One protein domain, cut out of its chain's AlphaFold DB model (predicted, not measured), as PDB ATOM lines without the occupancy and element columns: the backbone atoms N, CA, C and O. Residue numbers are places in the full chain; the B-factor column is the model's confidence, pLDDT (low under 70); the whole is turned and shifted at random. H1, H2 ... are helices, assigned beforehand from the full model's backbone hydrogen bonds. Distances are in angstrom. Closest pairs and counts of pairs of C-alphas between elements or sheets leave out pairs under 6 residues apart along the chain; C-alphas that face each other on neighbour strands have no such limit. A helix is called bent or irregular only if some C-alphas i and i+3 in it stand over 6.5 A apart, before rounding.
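Overview. This is residues 6 to 72 of the 435 residues of an uncharacterized protein of Piloderma croceum (strain F 1598) (UniProt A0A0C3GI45). Two pairs of helices are laid across each other: H3 and H5 run side by side the same way, and H4 and H1, loosely side by side, slant across them on one side. H4 leads back from the end of H3 to the start of H5, while the short H2 makes the corner between H1 and H3. The printed part has 67 residues with five named helices, H1 to H5 in chain order, and no named strand; the class is all helix. The whole is compact, with a radius of gyration of the C-alphas of 10.9 A, and its outline is rounded, 31 by 24 by 19 A.

Along the chain. Find C-alpha 6 at (107.499, 95.405, -38.753); there H1 begins, and it runs through residues 6 to 15 for 15.9 A. H1 is irregular, but only just: C-alphas 7 and 10 are 6.52 A apart, and its line is a rough one. Next look at H2, residues 18 to 21, and then at H3, the longest helix, residues 24 to 37, 19.6 A from C-alpha 24 at (94.868, 97.745, -23.457) to its last. H4 takes residues 41 to 53 and measures 18.3 A. H5, residues 59 to 71, is 18.1 A long and ends at C-alpha 71 at (120.224, 103.004, -17.637).

Arrangement. Start at the hub, H3, which touches H2, H4 and H5. H3 and H5 touch at a shallow tilt of 18 degrees, the same way; their closest C-alphas are those of Leu 29 and Gln 60, 6.3 A apart. H3 and H4 form a helical hairpin and only just touch, with 3 pairs of C-alphas within 8 A, at a steep tilt of 42 degrees, opposite ways. Look for the place where they touch at residues 33 to 37 of H3 and 43 to 44 of H4; the closest C-alphas there, those of Leu 37 and Ser 44, are 5.6 A apart. H4 touches H5 with residues 47 to 51 alone, at a steep tilt of 50 degrees, opposite ways; C-alphas 51 and 59 are the closest, at 6.6 A. The helix packing is mostly crossed, but only just, with 1 of 3 pairs at a shallow tilt. H2 and H3 touch only at the corner, closest at the C-alphas of Ile 20 and Gly 26, 5.2 A. H1 is close to H4 but not clearly touching, closest at the C-alphas of Tyr 15 and Leu 48, 7.3 A, with a shallow tilt of 21 degrees, the same way. H1 and H3 are near each other, while H1 and H5 are apart. In H3, H4 and H5 every O i to N i+4 pair is within hydrogen-bond range; in H1 it is 3 of 6, and H2 is too short for such a pair.

Size, cuts and confidence. The two C-alphas farthest apart are those of Ser 19 and Thr 72, 31.2 A. The printed part has no cut, and its four links, H1 to H2, H2 to H3, H3 to H4 and H4 to H5, are tight. The mean pLDDT of the printed part is 94.5, and no printed residue is under 70.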
ATOM      1  N   LEU A   6     107.918  96.489 -37.849       92.31
ATOM      2  CA  LEU A   6     107.499  95.405 -38.753       92.31
ATOM      3  C   LEU A   6     108.379  94.146 -38.658       92.31
ATOM      4  O   LEU A   6     107.895  93.043 -38.888       92.31
ATOM      5  N   LYS A   7     109.668  94.294 -38.320       92.88
ATOM      6  CA  LYS A   7     110.586  93.160 -38.124       92.88
ATOM      7  C   LYS A   7     110.541  92.605 -36.697       92.88
ATOM      8  O   LYS A   7     110.796  91.419 -36.511       92.88
ATOM      9  N   MET A   8     110.255  93.443 -35.699       93.94
ATOM     10  CA  MET A   8     110.249  93.063 -34.281       93.94
ATOM     11  C   MET A   8     108.916  92.447 -33.832       93.94
ATOM     12  O   MET A   8     108.902  91.504 -33.044       93.94
ATOM     13  N   GLU A   9     107.793  92.937 -34.353       95.44
ATOM     14  CA  GLU A   9     106.448  92.503 -33.967       95.44
ATOM     15  C   GLU A   9     106.207  90.993 -34.168       95.44
ATOM     16  O   GLU A   9     105.717  90.354 -33.232       95.44
ATOM     17  N   PRO A  10     106.579  90.362 -35.305       96.94
ATOM     18  CA  PRO A  10     106.394  88.919 -35.478       96.94
ATOM     19  C   PRO A  10     107.191  88.093 -34.463       96.94
ATOM     20  O   PRO A  10     106.743  87.030 -34.039       96.94
ATOM     21  N   PHE A  11     108.361  88.590 -34.050       96.38
ATOM     22  CA  PHE A  11     109.170  87.948 -33.022       96.38
ATOM     23  C   PHE A  11     108.498  88.032 -31.650       96.38
ATOM     24  O   PHE A  11     108.370  87.007 -30.991       96.38
ATOM     25  N   LEU A  12     107.993  89.206 -31.252       96.25
ATOM     26  CA  LEU A  12     107.244  89.358 -29.995       96.25
ATOM     27  C   LEU A  12     106.010  88.447 -29.956       96.25
ATOM     28  O   LEU A  12     105.796  87.750 -28.965       96.25
ATOM     29  N   LYS A  13     105.244  88.378 -31.053       97.44
ATOM     30  CA  LYS A  13     104.048  87.522 -31.181       97.44
ATOM     31  C   LYS A  13     104.325  86.026 -31.017       97.44
ATOM     32  O   LYS A  13     103.396  85.276 -30.740       97.44
ATOM     33  N   ARG A  14     105.575  85.582 -31.186       97.69
ATOM     34  CA  ARG A  14     105.964  84.179 -30.997       97.69
ATOM     35  C   ARG A  14     106.063  83.782 -29.521       97.69
ATOM     36  O   ARG A  14     105.885  82.609 -29.216       97.69
ATOM     37  N   TYR A  15     106.353  84.734 -28.634       97.56
ATOM     38  CA  TYR A  15     106.639  84.461 -27.220       97.56
ATOM     39  C   TYR A  15     105.641  85.109 -26.257       97.56
ATOM     40  O   TYR A  15     105.474  84.621 -25.144       97.56
ATOM     41  N   VAL A  16     104.967  86.188 -26.664       97.38
ATOM     42  CA  VAL A  16     103.968  86.870 -25.834       97.38
ATOM     43  C   VAL A  16     102.564  86.387 -26.216       97.38
ATOM     44  O   VAL A  16     102.177  86.520 -27.381       97.38
ATOM     45  N   PRO A  17     101.765  85.867 -25.262       97.81
ATOM     46  CA  PRO A  17     100.400  85.428 -25.527       97.81
ATOM     47  C   PRO A  17      99.534  86.511 -26.174       97.81
ATOM     48  O   PRO A  17      99.563  87.683 -25.787       97.81
ATOM     49  N   ALA A  18      98.682  86.103 -27.118       97.62
ATOM     50  CA  ALA A  18      97.766  87.016 -27.798       97.62
ATOM     51  C   ALA A  18      96.788  87.710 -26.833       97.62
ATOM     52  O   ALA A  18      96.381  88.837 -27.104       97.62
ATOM     53  N   SER A  19      96.431  87.069 -25.715       97.31
ATOM     54  CA  SER A  19      95.606  87.664 -24.653       97.31
ATOM     55  C   SER A  19      96.271  88.890 -24.025       97.31
ATOM     56  O   SER A  19      95.606  89.900 -23.818       97.31
ATOM     57  N   ILE A  20      97.587  88.833 -23.796       96.31
ATOM     58  CA  ILE A  20      98.365  89.966 -23.289       96.31
ATOM     59  C   ILE A  20      98.462  91.029 -24.379       96.31
ATOM     60  O   ILE A  20      98.034  92.154 -24.145       96.31
ATOM     61  N   LEU A  21      98.934  90.678 -25.582       95.88
ATOM     62  CA  LEU A  21      99.173  91.645 -26.668       95.88
ATOM     63  C   LEU A  21      97.920  92.412 -27.115       95.88
ATOM     64  O   LEU A  21      98.035  93.568 -27.510       95.88
ATOM     65  N   LYS A  22      96.739  91.784 -27.077       95.69
ATOM     66  CA  LYS A  22      95.467  92.405 -27.485       95.69
ATOM     67  C   LYS A  22      94.795  93.219 -26.374       95.69
ATOM     68  O   LYS A  22      93.807  93.898 -26.641       95.69
ATOM     69  N   SER A  23      95.284  93.138 -25.138       94.75
ATOM     70  CA  SER A  23      94.763  93.945 -24.032       94.75
ATOM     71  C   SER A  23      95.195  95.411 -24.159       94.75
ATOM     72  O   SER A  23      96.195  95.719 -24.809       94.75
ATOM     73  N   HIS A  24      94.489  96.326 -23.488       91.56
ATOM     74  CA  HIS A  24      94.868  97.745 -23.457       91.56
ATOM     75  C   HIS A  24      96.295  97.952 -22.906       91.56
ATOM     76  O   HIS A  24      97.104  98.644 -23.526       91.56
ATOM     77  N   SER A  25      96.644  97.264 -21.809       92.00
ATOM     78  CA  SER A  25      98.012  97.268 -21.266       92.00
ATOM     79  C   SER A  25      99.030  96.678 -22.253       92.00
ATOM     80  O   SER A  25     100.135  97.198 -22.393       92.00
ATOM     81  N   GLY A  26      98.651  95.644 -23.010       93.88
ATOM     82  CA  GLY A  26      99.494  95.036 -24.040       93.88
ATOM     83  C   GLY A  26      99.793  95.936 -25.235       93.88
ATOM     84  O   GLY A  26     100.906  95.896 -25.763       93.88
ATOM     85  N   TYR A  27      98.846  96.773 -25.662       91.81
ATOM     86  CA  TYR A  27      99.112  97.800 -26.675       91.81
ATOM     87  C   TYR A  27     100.142  98.813 -26.175       91.81
ATOM     88  O   TYR A  27     101.109  99.107 -26.883       91.81
ATOM     89  N   ARG A  28      99.994  99.276 -24.927       90.31
ATOM     90  CA  ARG A  28     100.982 100.158 -24.300       90.31
ATOM     91  C   ARG A  28     102.345  99.477 -24.188       90.31
ATOM     92  O   ARG A  28     103.358 100.086 -24.508       90.31
ATOM     93  N   LEU A  29     102.388  98.207 -23.788       94.25
ATOM     94  CA  LEU A  29     103.628  97.433 -23.694       94.25
ATOM     95  C   LEU A  29     104.351  97.366 -25.044       94.25
ATOM     96  O   LEU A  29     105.552  97.601 -25.111       94.25
ATOM     97  N   GLN A  30     103.626  97.074 -26.125       93.69
ATOM     98  CA  GLN A  30     104.192  97.029 -27.476       93.69
ATOM     99  C   GLN A  30     104.797  98.373 -27.889       93.69
ATOM    100  O   GLN A  30     105.902  98.397 -28.432       93.69
ATOM    101  N   GLN A  31     104.111  99.479 -27.588       89.25
ATOM    102  CA  GLN A  31     104.637 100.822 -27.811       89.25
ATOM    103  C   GLN A  31     105.950 101.037 -27.046       89.25
ATOM    104  O   GLN A  31     106.947 101.418 -27.648       89.25
ATOM    105  N   ARG A  32     106.000 100.703 -25.755       91.44
ATOM    106  CA  ARG A  32     107.216 100.877 -24.945       91.44
ATOM    107  C   ARG A  32     108.362  99.979 -25.408       91.44
ATOM    108  O   ARG A  32     109.499 100.425 -25.499       91.44
ATOM    109  N   ILE A  33     108.082  98.727 -25.777       93.88
ATOM    110  CA  ILE A  33     109.091  97.829 -26.358       93.88
ATOM    111  C   ILE A  33     109.635  98.415 -27.669       93.88
ATOM    112  O   ILE A  33     110.837  98.348 -27.917       93.88
ATOM    113  N   ARG A  34     108.778  99.014 -28.502       89.62
ATOM    114  CA  ARG A  34     109.198  99.732 -29.712       89.62
ATOM    115  C   ARG A  34     110.086 100.932 -29.388       89.62
ATOM    116  O   ARG A  34     111.078 101.143 -30.071       89.62
ATOM    117  N   GLU A  35     109.736 101.708 -28.378       84.38
ATOM    118  CA  GLU A  35     110.465 102.922 -28.011       84.38
ATOM    119  C   GLU A  35     111.831 102.596 -27.402       84.38
ATOM    120  O   GLU A  35     112.844 103.118 -27.853       84.38
ATOM    121  N   TYR A  36     111.896 101.682 -26.434       89.31
ATOM    122  CA  TYR A  36     113.135 101.412 -25.704       89.31
ATOM    123  C   TYR A  36     113.982 100.295 -26.321       89.31
ATOM    124  O   TYR A  36     115.209 100.390 -26.336       89.31
ATOM    125  N   LEU A  37     113.361  99.221 -26.827       92.88
ATOM    126  CA  LEU A  37     114.073  97.986 -27.193       92.88
ATOM    127  C   LEU A  37     114.262  97.793 -28.704       92.88
ATOM    128  O   LEU A  37     114.899  96.817 -29.109       92.88
ATOM    129  N   GLN A  38     113.728  98.680 -29.551       88.50
ATOM    130  CA  GLN A  38     113.920  98.588 -31.000       88.50
ATOM    131  C   GLN A  38     115.398  98.792 -31.373       88.50
ATOM    132  O   GLN A  38     116.111  99.629 -30.823       88.50
ATOM    133  N   GLY A  39     115.865  98.013 -32.349       87.56
ATOM    134  CA  GLY A  39     117.247  97.999 -32.815       87.56
ATOM    135  C   GLY A  39     117.886  96.628 -32.632       87.56
ATOM    136  O   GLY A  39     117.759  95.750 -33.498       87.56
ATOM    137  N   ARG A  40     118.618  96.434 -31.529       88.12
ATOM    138  CA  ARG A  40     119.370  95.190 -31.311       88.12
ATOM    139  C   ARG A  40     118.467  94.065 -30.864       88.12
ATOM    140  O   ARG A  40     117.833  94.139 -29.819       88.12
ATOM    141  N   PHE A  41     118.570  92.957 -31.591       91.00
ATOM    142  CA  PHE A  41     117.914  91.700 -31.246       91.00
ATOM    143  C   PHE A  41     118.134  91.303 -29.778       91.00
ATOM    144  O   PHE A  41     117.191  90.885 -29.116       91.00
ATOM    145  N   ARG A  42     119.358  91.491 -29.255       92.69
ATOM    146  CA  ARG A  42     119.712  91.106 -27.882       92.69
ATOM    147  C   ARG A  42     118.861  91.793 -26.809       92.69
ATOM    148  O   ARG A  42     118.577  91.153 -25.809       92.69
ATOM    149  N   PHE A  43     118.441  93.047 -27.009       94.00
ATOM    150  CA  PHE A  43     117.632  93.761 -26.013       94.00
ATOM    151  C   PHE A  43     116.231  93.161 -25.928       94.00
ATOM    152  O   PHE A  43     115.794  92.761 -24.855       94.00
ATOM    153  N   SER A  44     115.558  92.998 -27.072       95.06
ATOM    154  CA  SER A  44     114.226  92.385 -27.109       95.06
ATOM    155  C   SER A  44     114.257  90.917 -26.668       95.06
ATOM    156  O   SER A  44     113.375  90.483 -25.938       95.06
ATOM    157  N   ALA A  45     115.267  90.150 -27.090       95.94
ATOM    158  CA  ALA A  45     115.404  88.742 -26.720       95.94
ATOM    159  C   ALA A  45     115.675  88.561 -25.219       95.94
ATOM    160  O   ALA A  45     115.006  87.753 -24.585       95.94
ATOM    161  N   SER A  46     116.592  89.345 -24.644       96.75
ATOM    162  CA  SER A  46     116.893  89.306 -23.209       96.75
ATOM    163  C   SER A  46     115.690  89.742 -22.368       96.75
ATOM    164  O   SER A  46     115.367  89.084 -21.385       96.75
ATOM    165  N   TYR A  47     114.960  90.785 -22.779       97.62
ATOM    166  CA  TYR A  47     113.707  91.153 -22.118       97.62
ATOM    167  C   TYR A  47     112.684  90.003 -22.135       97.62
ATOM    168  O   TYR A  47     112.090  89.693 -21.105       97.62
ATOM    169  N   LEU A  48     112.492  89.333 -23.279       97.88
ATOM    170  CA  LEU A  48     111.574  88.193 -23.369       97.88
ATOM    171  C   LEU A  48     112.026  86.999 -22.526       97.88
ATOM    172  O   LEU A  48     111.183  86.314 -21.958       97.88
ATOM    173  N   GLU A  49     113.331  86.751 -22.423       97.88
ATOM    174  CA  GLU A  49     113.877  85.736 -21.521       97.88
ATOM    175  C   GLU A  49     113.486  86.035 -20.069       97.88
ATOM    176  O   GLU A  49     112.936  85.171 -19.383       97.88
ATOM    177  N   TYR A  50     113.685  87.278 -19.622       98.38
ATOM    178  CA  TYR A  50     113.230  87.726 -18.308       98.38
ATOM    179  C   TYR A  50     111.715  87.590 -18.151       98.38
ATOM    180  O   TYR A  50     111.246  87.141 -17.111       98.38
ATOM    181  N   PHE A  51     110.942  87.898 -19.191       98.19
ATOM    182  CA  PHE A  51     109.487  87.799 -19.145       98.19
ATOM    183  C   PHE A  51     108.999  86.354 -19.012       98.19
ATOM    184  O   PHE A  51     108.093  86.073 -18.228       98.19
ATOM    185  N   LEU A  52     109.654  85.419 -19.700       98.00
ATOM    186  CA  LEU A  52     109.401  83.985 -19.566       98.00
ATOM    187  C   LEU A  52     109.782  83.474 -18.170       98.00
ATOM    188  O   LEU A  52     109.016  82.732 -17.559       98.00
ATOM    189  N   ARG A  53     110.926  83.910 -17.629       97.94
ATOM    190  CA  ARG A  53     111.356  83.581 -16.256       97.94
ATOM    191  C   ARG A  53     110.422  84.174 -15.197       97.94
ATOM    192  O   ARG A  53     110.201  83.546 -14.164       97.94
ATOM    193  N   ASN A  54     109.819  85.330 -15.478       98.00
ATOM    194  CA  ASN A  54     108.777  85.940 -14.651       98.00
ATOM    195  C   ASN A  54     107.389  85.303 -14.873       98.00
ATOM    196  O   ASN A  54     106.374  85.910 -14.545       98.00
ATOM    197  N   GLY A  55     107.302  84.107 -15.468       97.69
ATOM    198  CA  GLY A  55     106.039  83.382 -15.627       97.69
ATOM    199  C   GLY A  55     105.024  84.064 -16.547       97.69
ATOM    200  O   GLY A  55     103.833  83.801 -16.423       97.69
ATOM    201  N   LEU A  56     105.475  84.938 -17.459       97.19
ATOM    202  CA  LEU A  56     104.617  85.779 -18.305       97.19
ATOM    203  C   LEU A  56     103.714  86.743 -17.507       97.19
ATOM    204  O   LEU A  56     102.692  87.206 -18.018       97.19
ATOM    205  N   GLU A  57     104.100  87.074 -16.272       96.88
ATOM    206  CA  GLU A  57     103.399  88.033 -15.415       96.88
ATOM    207  C   GLU A  57     104.081  89.410 -15.431       96.88
ATOM    208  O   GLU A  57     105.272  89.538 -15.727       96.88
ATOM    209  N   SER A  58     103.309  90.451 -15.107       97.06
ATOM    210  CA  SER A  58     103.781  91.824 -14.858       97.06
ATOM    211  C   SER A  58     104.734  92.421 -15.915       97.06
ATOM    212  O   SER A  58     105.821  92.899 -15.570       97.06
ATOM    213  N   PRO A  59     104.371  92.392 -17.213       96.94
ATOM    214  CA  PRO A  59     105.267  92.826 -18.279       96.94
ATOM    215  C   PRO A  59     105.684  94.302 -18.186       96.94
ATOM    216  O   PRO A  59     106.812  94.630 -18.549       96.94
ATOM    217  N   GLN A  60     104.822  95.209 -17.708       96.12
ATOM    218  CA  GLN A  60     105.167  96.632 -17.614       96.12
ATOM    219  C   GLN A  60     106.182  96.892 -16.499       96.12
ATOM    220  O   GLN A  60     107.178  97.577 -16.736       96.12
ATOM    221  N   LYS A  61     105.965  96.325 -15.305       96.31
ATOM    222  CA  LYS A  61     106.922  96.387 -14.189       96.31
ATOM    223  C   LYS A  61     108.253  95.763 -14.573       96.31
ATOM    224  O   LYS A  61     109.298  96.337 -14.289       96.31
ATOM    225  N   LEU A  62     108.216  94.628 -15.268       97.62
ATOM    226  CA  LEU A  62     109.431  93.976 -15.726       97.62
ATOM    227  C   LEU A  62     110.201  94.851 -16.717       97.62
ATOM    228  O   LEU A  62     111.420  94.949 -16.621       97.62
ATOM    229  N   LEU A  63     109.506  95.500 -17.656       96.56
ATOM    230  CA  LEU A  63     110.145  96.417 -18.595       96.56
ATOM    231  C   LEU A  63     110.758  97.628 -17.874       96.56
ATOM    232  O   LEU A  63     111.841  98.059 -18.259       96.56
ATOM    233  N   ASN A  64     110.117  98.138 -16.815       95.38
ATOM    234  CA  ASN A  64     110.677  99.213 -15.990       95.38
ATOM    235  C   ASN A  64     111.993  98.793 -15.337       95.38
ATOM    236  O   ASN A  64     112.988  99.493 -15.500       95.38
ATOM    237  N   GLU A  65     112.009  97.643 -14.657       96.38
ATOM    238  CA  GLU A  65     113.228  97.110 -14.038       96.38
ATOM    239  C   GLU A  65     114.303  96.799 -15.078       96.38
ATOM    240  O   GLU A  65     115.480  97.065 -14.855       96.38
ATOM    241  N   TYR A  66     113.911  96.291 -16.248       96.81
ATOM    242  CA  TYR A  66     114.833  96.032 -17.348       96.81
ATOM    243  C   TYR A  66     115.509  97.309 -17.845       96.81
ATOM    244  O   TYR A  66     116.729  97.336 -17.993       96.81
ATOM    245  N   ILE A  67     114.739  98.372 -18.087       94.12
ATOM    246  CA  ILE A  67     115.283  99.668 -18.506       94.12
ATOM    247  C   ILE A  67     116.173 100.235 -17.401       94.12
ATOM    248  O   ILE A  67     117.321 100.570 -17.679       94.12
ATOM    249  N   ASN A  68     115.688 100.253 -16.157       93.62
ATOM    250  CA  ASN A  68     116.419 100.769 -15.004       93.62
ATOM    251  C   ASN A  68     117.750 100.032 -14.776       93.62
ATOM    252  O   ASN A  68     118.759 100.660 -14.483       93.62
ATOM    253  N   ALA A  69     117.799  98.715 -14.979       94.25
ATOM    254  CA  ALA A  69     119.035  97.943 -14.860       94.25
ATOM    255  C   ALA A  69     120.081  98.287 -15.942       94.25
ATOM    256  O   ALA A  69     121.275  98.122 -15.706       94.25
ATOM    257  N   HIS A  70     119.660  98.760 -17.122       92.62
ATOM    258  CA  HIS A  70     120.570  99.234 -18.177       92.62
ATOM    259  C   HIS A  70     120.988 100.689 -17.970       92.62
ATOM    260  O   HIS A  70     122.158 101.027 -18.141       92.62
ATOM    261  N   THR A  71     120.030 101.553 -17.638       89.12
ATOM    262  CA  THR A  71     120.224 103.004 -17.637       89.12
ATOM    263  C   THR A  71     120.543 103.566 -16.268       89.12
ATOM    264  O   THR A  71     121.004 104.691 -16.211       89.12
ATOM    265  N   THR A  72     120.289 102.850 -15.170       88.50
ATOM    266  CA  THR A  72     120.268 103.374 -13.787       88.50
ATOM    267  C   THR A  72     119.298 104.544 -13.567       88.50
ATOM    268  O   THR A  72     119.381 105.249 -12.565       88.50
TER     269      THR A  72